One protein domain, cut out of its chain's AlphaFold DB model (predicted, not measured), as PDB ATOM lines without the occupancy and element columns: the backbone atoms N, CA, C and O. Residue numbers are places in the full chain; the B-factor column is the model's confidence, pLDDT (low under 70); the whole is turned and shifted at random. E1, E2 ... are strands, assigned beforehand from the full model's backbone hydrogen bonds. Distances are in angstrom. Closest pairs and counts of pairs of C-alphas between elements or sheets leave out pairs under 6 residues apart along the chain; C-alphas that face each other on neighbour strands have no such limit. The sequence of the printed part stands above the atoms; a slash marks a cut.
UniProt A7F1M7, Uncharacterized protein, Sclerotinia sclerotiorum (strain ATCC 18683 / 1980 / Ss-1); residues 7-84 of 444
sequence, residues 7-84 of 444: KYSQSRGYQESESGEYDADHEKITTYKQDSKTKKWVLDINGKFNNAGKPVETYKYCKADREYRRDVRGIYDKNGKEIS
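AT A GLANCE: This is residues 7 to 84 of the 444 residues of an uncharacterized protein of Sclerotinia sclerotiorum (strain ATCC 18683 / 1980 / Ss-1) (UniProt A7F1M7). With little regular structure, three small antiparallel hairpins, E1 with E2, E3 with E4 and E5 with E6, sit as a triangle's corners, joined by long loops. These six strands hold 21 of the 78 printed residues; the class is all strand, with no named helix. The whole is only just compact, close to loose, with a radius of gyration of the C-alphas of 13.3 A, and spans 38 by 32 by 17 A.

HOW THE PARTS SIT: E1, residues 7 to 9, and E2, residues 13 to 16, form a hairpin; N 7 and O 15 are within hydrogen-bond range, 2.8 A. In the hairpin of E3, residues 32 to 34, and E4, residues 41 to 43, N 33 and O 42 are 2.9 A apart. In that of E5, residues 59 to 62, and E6, residues 67 to 70, N 60 and O 69 are 2.8 A apart. Strands of different hairpins are apart.

IN THESE COORDINATES: E1 begins at C-alpha 7 (-60.667, 90.150, 35.987); E6, 10.1 A long, ends at C-alpha 70 (-51.959, 84.016, 51.365).

THE WHOLE: Links E2 to E3 and E4 to E5 are long. The printed part has no cut. Residues 74 to 84 have pLDDT under 70.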
ATOM      1  N   LYS A   7     -61.476  89.628  37.087       94.88
ATOM      2  CA  LYS A   7     -60.667  90.150  35.987       94.88
ATOM      3  C   LYS A   7     -60.996  91.623  35.782       94.88
ATOM      4  O   LYS A   7     -62.162  91.981  35.646       94.88
ATOM      5  N   TYR A   8     -59.968  92.465  35.737       94.50
ATOM      6  CA  TYR A   8     -60.126  93.877  35.407       94.50
ATOM      7  C   TYR A   8     -60.346  94.075  33.899       94.50
ATOM      8  O   TYR A   8     -59.646  93.481  33.075       94.50
ATOM      9  N   SER A   9     -61.294  94.941  33.548       92.81
ATOM     10  CA  SER A   9     -61.539  95.450  32.201       92.81
ATOM     11  C   SER A   9     -61.684  96.968  32.254       92.81
ATOM     12  O   SER A   9     -62.501  97.485  33.014       92.81
ATOM     13  N   GLN A  10     -60.957  97.693  31.400       90.75
ATOM     14  CA  GLN A  10     -61.009  99.161  31.348       90.75
ATOM     15  C   GLN A  10     -62.424  99.715  31.100       90.75
ATOM     16  O   GLN A  10     -62.735 100.807  31.556       90.75
ATOM     17  N   SER A  11     -63.291  98.962  30.412       92.06
ATOM     18  CA  SER A  11     -64.658  99.379  30.068       92.06
ATOM     19  C   SER A  11     -65.744  98.914  31.045       92.06
ATOM     20  O   SER A  11     -66.898  99.304  30.888       92.06
ATOM     21  N   ARG A  12     -65.420  98.037  32.009       89.31
ATOM     22  CA  ARG A  12     -66.406  97.399  32.912       89.31
ATOM     23  C   ARG A  12     -65.934  97.227  34.362       89.31
ATOM     24  O   ARG A  12     -66.629  96.593  35.149       89.31
ATOM     25  N   GLY A  13     -64.766  97.758  34.720       91.75
ATOM     26  CA  GLY A  13     -64.162  97.563  36.037       91.75
ATOM     27  C   GLY A  13     -63.779  96.103  36.294       91.75
ATOM     28  O   GLY A  13     -63.384  95.376  35.380       91.75
ATOM     29  N   TYR A  14     -63.879  95.672  37.548       92.25
ATOM     30  CA  TYR A  14     -63.627  94.289  37.949       92.25
ATOM     31  C   TYR A  14     -64.873  93.426  37.728       92.25
ATOM     32  O   TYR A  14     -65.950  93.738  38.227       92.25
ATOM     33  N   GLN A  15     -64.724  92.324  36.991       94.31
ATOM     34  CA  GLN A  15     -65.800  91.365  36.725       94.31
ATOM     35  C   GLN A  15     -65.420  89.978  37.250       94.31
ATOM     36  O   GLN A  15     -64.279  89.548  37.080       94.31
ATOM     37  N   GLU A  16     -66.360  89.274  37.882       93.38
ATOM     38  CA  GLU A  16     -66.135  87.922  38.411       93.38
ATOM     39  C   GLU A  16     -65.787  86.931  37.283       93.38
ATOM     40  O   GLU A  16     -66.379  86.955  36.204       93.38
ATOM     41  N   SER A  17     -64.782  86.085  37.515       91.38
ATOM     42  CA  SER A  17     -64.256  85.117  36.552       91.38
ATOM     43  C   SER A  17     -63.494  83.999  37.264       91.38
ATOM     44  O   SER A  17     -62.613  84.274  38.079       91.38
ATOM     45  N   GLU A  18     -63.733  82.742  36.881       87.19
ATOM     46  CA  GLU A  18     -62.991  81.558  37.361       87.19
ATOM     47  C   GLU A  18     -61.470  81.622  37.108       87.19
ATOM     48  O   GLU A  18     -60.699  80.868  37.700       87.19
ATOM     49  N   SER A  19     -61.037  82.507  36.204       85.62
ATOM     50  CA  SER A  19     -59.635  82.741  35.826       85.62
ATOM     51  C   SER A  19     -59.202  84.193  36.072       85.62
ATOM     52  O   SER A  19     -58.348  84.735  35.369       85.62
ATOM     53  N   GLY A  20     -59.820  84.848  37.058       89.94
ATOM     54  CA  GLY A  20     -59.457  86.194  37.487       89.94
ATOM     55  C   GLY A  20     -58.045  86.285  38.081       89.94
ATOM     56  O   GLY A  20     -57.617  85.421  38.839       89.94
ATOM     57  N   GLU A  21     -57.332  87.366  37.755       92.19
ATOM     58  CA  GLU A  21     -56.020  87.694  38.338       92.19
ATOM     59  C   GLU A  21     -56.127  88.438  39.681       92.19
ATOM     60  O   GLU A  21     -55.116  88.634  40.356       92.19
ATOM     61  N   TYR A  22     -57.332  88.869  40.055       91.88
ATOM     62  CA  TYR A  22     -57.608  89.692  41.228       91.88
ATOM     63  C   TYR A  22     -58.550  88.975  42.196       91.88
ATOM     64  O   TYR A  22     -59.325  88.103  41.794       91.88
ATOM     65  N   ASP A  23     -58.481  89.331  43.473       90.50
ATOM     66  CA  ASP A  23     -59.362  88.819  44.518       90.50
ATOM     67  C   ASP A  23     -60.569  89.754  44.764       90.50
ATOM     68  O   ASP A  23     -60.798  90.702  44.011       90.50
ATOM     69  N   ALA A  24     -61.380  89.460  45.784       88.62
ATOM     70  CA  ALA A  24     -62.593  90.220  46.102       88.62
ATOM     71  C   ALA A  24     -62.354  91.615  46.718       88.62
ATOM     72  O   ALA A  24     -63.267  92.437  46.696       88.62
ATOM     73  N   ASP A  25     -61.144  91.919  47.205       87.81
ATOM     74  CA  ASP A  25     -60.740  93.291  47.556       87.81
ATOM     75  C   ASP A  25     -60.203  94.045  46.313       87.81
ATOM     76  O   ASP A  25     -59.725  95.176  46.415       87.81
ATOM     77  N   HIS A  26     -60.321  93.433  45.125       89.06
ATOM     78  CA  HIS A  26     -59.797  93.883  43.832       89.06
ATOM     79  C   HIS A  26     -58.264  93.942  43.755       89.06
ATOM     80  O   HIS A  26     -57.695  94.627  42.902       89.06
ATOM     81  N   GLU A  27     -57.571  93.190  44.608       86.38
ATOM     82  CA  GLU A  27     -56.113  93.178  44.665       86.38
ATOM     83  C   GLU A  27     -55.523  92.004  43.884       86.38
ATOM     84  O   GLU A  27     -56.117  90.932  43.779       86.38
ATOM     85  N   LYS A  28     -54.336  92.196  43.296       89.25
ATOM     86  CA  LYS A  28     -53.735  91.176  42.428       89.25
ATOM     87  C   LYS A  28     -53.259  89.966  43.232       89.25
ATOM     88  O   LYS A  28     -52.384  90.092  44.087       89.25
ATOM     89  N   ILE A  29     -53.762  88.789  42.874       89.81
ATOM     90  CA  ILE A  29     -53.372  87.505  43.451       89.81
ATOM     91  C   ILE A  29     -51.900  87.236  43.117       89.81
ATOM     92  O   ILE A  29     -51.490  87.230  41.957       89.81
ATOM     93  N   THR A  30     -51.093  87.007  44.151       89.06
ATOM     94  CA  THR A  30     -49.644  86.755  44.041       89.06
ATOM     95  C   THR A  30     -49.272  85.278  44.221       89.06
ATOM     96  O   THR A  30     -48.095  84.913  44.166       89.06
ATOM     97  N   THR A  31     -50.269  84.423  44.448       90.50
ATOM     98  CA  THR A  31     -50.138  83.008  44.803       90.50
ATOM     99  C   THR A  31     -50.471  82.069  43.644       90.50
ATOM    100  O   THR A  31     -51.251  82.376  42.742       90.50
ATOM    101  N   TYR A  32     -49.824  80.905  43.662       91.69
ATOM    102  CA  TYR A  32     -49.808  79.936  42.572       91.69
ATOM    103  C   TYR A  32     -50.006  78.502  43.088       91.69
ATOM    104  O   TYR A  32     -49.603  78.138  44.203       91.69
ATOM    105  N   LYS A  33     -50.588  77.662  42.229       91.38
ATOM    106  CA  LYS A  33     -50.567  76.192  42.299       91.38
ATOM    107  C   LYS A  33     -49.678  75.639  41.187       91.38
ATOM    108  O   LYS A  33     -49.543  76.264  40.139       91.38
ATOM    109  N   GLN A  34     -49.115  74.449  41.379       92.31
ATOM    110  CA  GLN A  34     -48.544  73.703  40.261       92.31
ATOM    111  C   GLN A  34     -49.667  72.914  39.581       92.31
ATOM    112  O   GLN A  34     -50.341  72.118  40.238       92.31
ATOM    113  N   ASP A  35     -49.878  73.122  38.283       89.75
ATOM    114  CA  ASP A  35     -50.789  72.280  37.508       89.75
ATOM    115  C   ASP A  35     -50.199  70.870  37.353       89.75
ATOM    116  O   ASP A  35     -49.054  70.695  36.931       89.75
ATOM    117  N   SER A  36     -50.991  69.847  37.669       87.56
ATOM    118  CA  SER A  36     -50.574  68.445  37.600       87.56
ATOM    119  C   SER A  36     -50.383  67.933  36.168       87.56
ATOM    120  O   SER A  36     -49.659  66.953  35.980       87.56
ATOM    121  N   LYS A  37     -50.991  68.584  35.164       92.12
ATOM    122  CA  LYS A  37     -50.862  68.213  33.745       92.12
ATOM    123  C   LYS A  37     -49.612  68.823  33.109       92.12
ATOM    124  O   LYS A  37     -48.756  68.096  32.614       92.12
ATOM    125  N   THR A  38     -49.487  70.149  33.134       89.00
ATOM    126  CA  THR A  38     -48.394  70.889  32.474       89.00
ATOM    127  C   THR A  38     -47.150  71.078  33.343       89.00
ATOM    128  O   THR A  38     -46.116  71.492  32.822       89.00
ATOM    129  N   LYS A  39     -47.230  70.808  34.656       87.00
ATOM    130  CA  LYS A  39     -46.209  71.114  35.683       87.00
ATOM    131  C   LYS A  39     -45.861  72.604  35.832       87.00
ATOM    132  O   LYS A  39     -44.960  72.933  36.606       87.00
ATOM    133  N   LYS A  40     -46.557  73.501  35.128       89.06
ATOM    134  CA  LYS A  40     -46.361  74.953  35.218       89.06
ATOM    135  C   LYS A  40     -47.006  75.505  36.490       89.06
ATOM    136  O   LYS A  40     -47.974  74.941  37.000       89.06
ATOM    137  N   TRP A  41     -46.478  76.624  36.976       88.44
ATOM    138  CA  TRP A  41     -47.131  77.418  38.011       88.44
ATOM    139  C   TRP A  41     -48.275  78.217  37.381       88.44
ATOM    140  O   TRP A  41     -48.075  78.938  36.406       88.44
ATOM    141  N   VAL A  42     -49.480  78.053  37.922       91.12
ATOM    142  CA  VAL A  42     -50.711  78.726  37.492       91.12
ATOM    143  C   VAL A  42     -51.244  79.521  38.677       91.12
ATOM    144  O   VAL A  42     -51.255  79.009  39.798       91.12
ATOM    145  N   LEU A  43     -51.652  80.766  38.437       90.81
ATOM    146  CA  LEU A  43     -52.206  81.658  39.456       90.81
ATOM    147  C   LEU A  43     -53.451  81.025  40.107       90.81
ATOM    148  O   LEU A  43     -54.272  80.403  39.431       90.81
ATOM    149  N   ASP A  44     -53.556  81.127  41.432       90.12
ATOM    150  CA  ASP A  44     -54.660  80.568  42.220       90.12
ATOM    151  C   ASP A  44     -54.782  81.299  43.560       90.12
ATOM    152  O   ASP A  44     -53.832  81.313  44.340       90.12
ATOM    153  N   ILE A  45     -55.972  81.817  43.873       88.94
ATOM    154  CA  ILE A  45     -56.307  82.441  45.164       88.94
ATOM    155  C   ILE A  45     -56.111  81.499  46.373       88.94
ATOM    156  O   ILE A  45     -55.882  81.945  47.497       88.94
ATOM    157  N   ASN A  46     -56.158  80.182  46.151       87.94
ATOM    158  CA  ASN A  46     -55.863  79.141  47.141       87.94
ATOM    159  C   ASN A  46     -54.430  78.587  47.025       87.94
ATOM    160  O   ASN A  46     -54.075  77.618  47.708       87.94
ATOM    161  N   GLY A  47     -53.606  79.197  46.170       88.25
ATOM    162  CA  GLY A  47     -52.213  78.848  45.949       88.25
ATOM    163  C   GLY A  47     -51.394  78.879  47.238       88.25
ATOM    164  O   GLY A  47     -51.618  79.682  48.146       88.25
ATOM    165  N   LYS A  48     -50.426  77.965  47.328       90.56
ATOM    166  CA  LYS A  48     -49.521  77.833  48.484       90.56
ATOM    167  C   LYS A  48     -48.097  78.284  48.177       90.56
ATOM    168  O   LYS A  48     -47.261  78.255  49.073       90.56
ATOM    169  N   PHE A  49     -47.826  78.673  46.934       90.75
ATOM    170  CA  PHE A  49     -46.490  78.969  46.430       90.75
ATOM    171  C   PHE A  49     -46.466  80.312  45.700       90.75
ATOM    172  O   PHE A  49     -47.499  80.778  45.220       90.75
ATOM    173  N   ASN A  50     -45.292  80.933  45.612       88.75
ATOM    174  CA  ASN A  50     -45.059  82.088  44.750       88.75
ATOM    175  C   ASN A  50     -44.660  81.642  43.330       88.75
ATOM    176  O   ASN A  50     -44.485  80.452  43.066       88.75
ATOM    177  N   ASN A  51     -44.464  82.597  42.415       85.00
ATOM    178  CA  ASN A  51     -44.077  82.320  41.022       85.00
ATOM    179  C   ASN A  51     -42.741  81.542  40.886       85.00
ATOM    180  O   ASN A  51     -42.496  80.883  39.882       85.00
ATOM    181  N   ALA A  52     -41.877  81.590  41.908       84.75
ATOM    182  CA  ALA A  52     -40.617  80.845  41.972       84.75
ATOM    183  C   ALA A  52     -40.755  79.462  42.651       84.75
ATOM    184  O   ALA A  52     -39.748  78.821  42.950       84.75
ATOM    185  N   GLY A  53     -41.977  79.007  42.944       82.88
ATOM    186  CA  GLY A  53     -42.248  77.722  43.594       82.88
ATOM    187  C   GLY A  53     -41.863  77.643  45.077       82.88
ATOM    188  O   GLY A  53     -41.905  76.556  45.652       82.88
ATOM    189  N   LYS A  54     -41.502  78.762  45.722       88.06
ATOM    190  CA  LYS A  54     -41.271  78.809  47.177       88.06
ATOM    191  C   LYS A  54     -42.615  78.883  47.913       88.06
ATOM    192  O   LYS A  54     -43.514  79.560  47.408       88.06
ATOM    193  N   PRO A  55     -42.782  78.223  49.075       87.38
ATOM    194  CA  PRO A  55     -44.019  78.304  49.846       87.38
ATOM    195  C   PRO A  55     -44.289  79.737  50.329       87.38
ATOM    196  O   PRO A  55     -43.361  80.494  50.605       87.38
ATOM    197  N   VAL A  56     -45.570  80.091  50.436       86.88
ATOM    198  CA  VAL A  56     -46.048  81.378  50.955       86.88
ATOM    199  C   VAL A  56     -46.674  81.140  52.323       86.88
ATOM    200  O   VAL A  56     -47.694  80.458  52.453       86.88
ATOM    201  N   GLU A  57     -46.025  81.680  53.347       85.25
ATOM    202  CA  GLU A  57     -46.437  81.575  54.754       85.25
ATOM    203  C   GLU A  57     -47.017  82.891  55.290       85.25
ATOM    204  O   GLU A  57     -47.652  82.896  56.339       85.25
ATOM    205  N   THR A  58     -46.817  83.982  54.550       83.38
ATOM    206  CA  THR A  58     -47.371  85.312  54.791       83.38
ATOM    207  C   THR A  58     -48.847  85.373  54.404       83.38
ATOM    208  O   THR A  58     -49.261  84.855  53.358       83.38
ATOM    209  N   TYR A  59     -49.642  86.037  55.241       84.06
ATOM    210  CA  TYR A  59     -51.077  86.217  55.025       84.06
ATOM    211  C   TYR A  59     -51.452  87.690  54.843       84.06
ATOM    212  O   TYR A  59     -50.659  88.594  55.099       84.06
ATOM    213  N   LYS A  60     -52.683  87.920  54.391       85.44
ATOM    214  CA  LYS A  60     -53.338  89.220  54.274       85.44
ATOM    215  C   LYS A  60     -54.832  89.053  54.536       85.44
ATOM    216  O   LYS A  60     -55.408  88.047  54.129       85.44
ATOM    217  N   TYR A  61     -55.457  90.007  55.214       83.00
ATOM    218  CA  TYR A  61     -56.903  90.004  55.434       83.00
ATOM    219  C   TYR A  61     -57.640  90.592  54.223       83.00
ATOM    220  O   TYR A  61     -57.364  91.728  53.845       83.00
ATOM    221  N   CYS A  62     -58.575  89.834  53.646       83.25
ATOM    222  CA  CYS A  62     -59.543  90.321  52.662       83.25
ATOM    223  C   CYS A  62     -60.799  90.806  53.395       83.25
ATOM    224  O   CYS A  62     -61.394  90.072  54.190       83.25
ATOM    225  N   LYS A  63     -61.208  92.045  53.126       83.44
ATOM    226  CA  LYS A  63     -62.342  92.721  53.763       83.44
ATOM    227  C   LYS A  63     -63.683  92.252  53.211       83.44
ATOM    228  O   LYS A  63     -64.625  92.122  53.993       83.44
ATOM    229  N   ALA A  64     -63.773  91.991  51.906       85.06
ATOM    230  CA  ALA A  64     -65.007  91.585  51.237       85.06
ATOM    231  C   ALA A  64     -65.520  90.225  51.747       85.06
ATOM    232  O   ALA A  64     -66.662  90.123  52.190       85.06
ATOM    233  N   ASP A  65     -64.655  89.207  51.765       81.75
ATOM    234  CA  ASP A  65     -64.984  87.859  52.256       81.75
ATOM    235  C   ASP A  65     -64.685  87.659  53.757       81.75
ATOM    236  O   ASP A  65     -64.995  86.607  54.311       81.75
ATOM    237  N   ARG A  66     -64.095  88.659  54.431       81.88
ATOM    238  CA  ARG A  66     -63.726  88.646  55.865       81.88
ATOM    239  C   ARG A  66     -62.785  87.497  56.268       81.88
ATOM    240  O   ARG A  66     -62.821  87.010  57.397       81.88
ATOM    241  N   GLU A  67     -61.922  87.067  55.348       83.31
ATOM    242  CA  GLU A  67     -61.009  85.928  55.515       83.31
ATOM    243  C   GLU A  67     -59.536  86.320  55.330       83.31
ATOM    244  O   GLU A  67     -59.187  87.135  54.477       83.31
ATOM    245  N   TYR A  68     -58.637  85.633  56.042       83.44
ATOM    246  CA  TYR A  68     -57.204  85.683  55.752       83.44
ATOM    247  C   TYR A  68     -56.835  84.805  54.541       83.44
ATOM    248  O   TYR A  68     -57.162  83.615  54.463       83.44
ATOM    249  N   ARG A  69     -56.101  85.399  53.599       83.00
ATOM    250  CA  ARG A  69     -55.581  84.816  52.351       83.00
ATOM    251  C   ARG A  69     -54.058  84.794  52.378       83.00
ATOM    252  O   ARG A  69     -53.458  85.529  53.151       83.00
ATOM    253  N   ARG A  70     -53.419  83.960  51.554       86.06
ATOM    254  CA  ARG A  70     -51.959  84.016  51.365       86.06
ATOM    255  C   ARG A  70     -51.610  85.109  50.368       86.06
ATOM    256  O   ARG A  70     -52.213  85.153  49.300       86.06
ATOM    257  N   ASP A  71     -50.600  85.907  50.685       83.75
ATOM    258  CA  ASP A  71     -50.060  86.931  49.791       83.75
ATOM    259  C   ASP A  71     -48.534  86.994  49.935       83.75
ATOM    260  O   ASP A  71     -48.006  87.116  51.038       83.75
ATOM    261  N   VAL A  72     -47.817  86.941  48.812       77.62
ATOM    262  CA  VAL A  72     -46.359  87.143  48.725       77.62
ATOM    263  C   VAL A  72     -45.947  88.550  49.186       77.62
ATOM    264  O   VAL A  72     -44.803  88.745  49.583       77.62
ATOM    265  N   ARG A  73     -46.865  89.525  49.144       70.56
ATOM    266  CA  ARG A  73     -46.690  90.889  49.670       70.56
ATOM    267  C   ARG A  73     -47.278  91.081  51.077       70.56
ATOM    268  O   ARG A  73     -47.223  92.190  51.598       70.56
ATOM    269  N   GLY A  74     -47.838  90.035  51.689       59.50
ATOM    270  CA  GLY A  74     -48.460  90.108  53.009       59.50
ATOM    271  C   GLY A  74     -47.432  90.367  54.112       59.50
ATOM    272  O   GLY A  74     -46.542  89.553  54.334       59.50
ATOM    273  N   ILE A  75     -47.564  91.482  54.829       51.19
ATOM    274  CA  ILE A  75     -46.640  91.892  55.900       51.19
ATOM    275  C   ILE A  75     -47.145  91.372  57.266       51.19
ATOM    276  O   ILE A  75     -47.385  92.121  58.212       51.19
ATOM    277  N   TYR A  76     -47.374  90.057  57.336       49.16
ATOM    278  CA  TYR A  76     -47.934  89.360  58.500       49.16
ATOM    279  C   TYR A  76     -47.176  88.054  58.747       49.16
ATOM    280  O   TYR A  76     -46.989  87.258  57.822       49.16
ATOM    281  N   ASP A  77     -46.771  87.827  59.996       44.75
ATOM    282  CA  ASP A  77     -46.081  86.600  60.406       44.75
ATOM    283  C   ASP A  77     -47.037  85.386  60.411       44.75
ATOM    284  O   ASP A  77     -48.262  85.529  60.362       44.75
ATOM    285  N   LYS A  78     -46.492  84.169  60.519       42.31
ATOM    286  CA  LYS A  78     -47.212  82.880  60.415       42.31
ATOM    287  C   LYS A  78     -48.371  82.720  61.409       42.31
ATOM    288  O   LYS A  78     -49.242  81.881  61.201       42.31
ATOM    289  N   ASN A  79     -48.377  83.536  62.464       48.62
ATOM    290  CA  ASN A  79     -49.397  83.601  63.513       48.62
ATOM    291  C   ASN A  79     -50.497  84.657  63.250       48.62
ATOM    292  O   ASN A  79     -51.295  84.939  64.139       48.62
ATOM    293  N   GLY A  80     -50.526  85.287  62.068       47.06
ATOM    294  CA  GLY A  80     -51.515  86.309  61.695       47.06
ATOM    295  C   GLY A  80     -51.284  87.694  62.313       47.06
ATOM    296  O   GLY A  80     -52.138  88.568  62.182       47.06
ATOM    297  N   LYS A  81     -50.143  87.912  62.979       47.28
ATOM    298  CA  LYS A  81     -49.796  89.192  63.609       47.28
ATOM    299  C   LYS A  81     -49.191  90.151  62.582       47.28
ATOM    300  O   LYS A  81     -48.290  89.765  61.836       47.28
ATOM    301  N   GLU A  82     -49.686  91.385  62.565       45.66
ATOM    302  CA  GLU A  82     -49.181  92.467  61.716       45.66
ATOM    303  C   GLU A  82     -47.732  92.818  62.078       45.66
ATOM    304  O   GLU A  82     -47.401  92.995  63.255       45.66
ATOM    305  N   ILE A  83     -46.872  92.934  61.064       53.22
ATOM    306  CA  ILE A  83     -45.561  93.573  61.187       53.22
ATOM    307  C   ILE A  83     -45.734  94.974  60.585       53.22
ATOM    308  O   ILE A  83     -45.945  95.121  59.384       53.22
ATOM    309  N   SER A  84     -45.737  96.002  61.434       46.84
ATOM    310  CA  SER A  84     -46.191  97.344  61.057       46.84
ATOM    311  C   SER A  84     -45.299  98.021  60.006       46.84
ATOM    312  O   SER A  84     -44.085  97.830  59.955       46.84
TER     313      SER A  84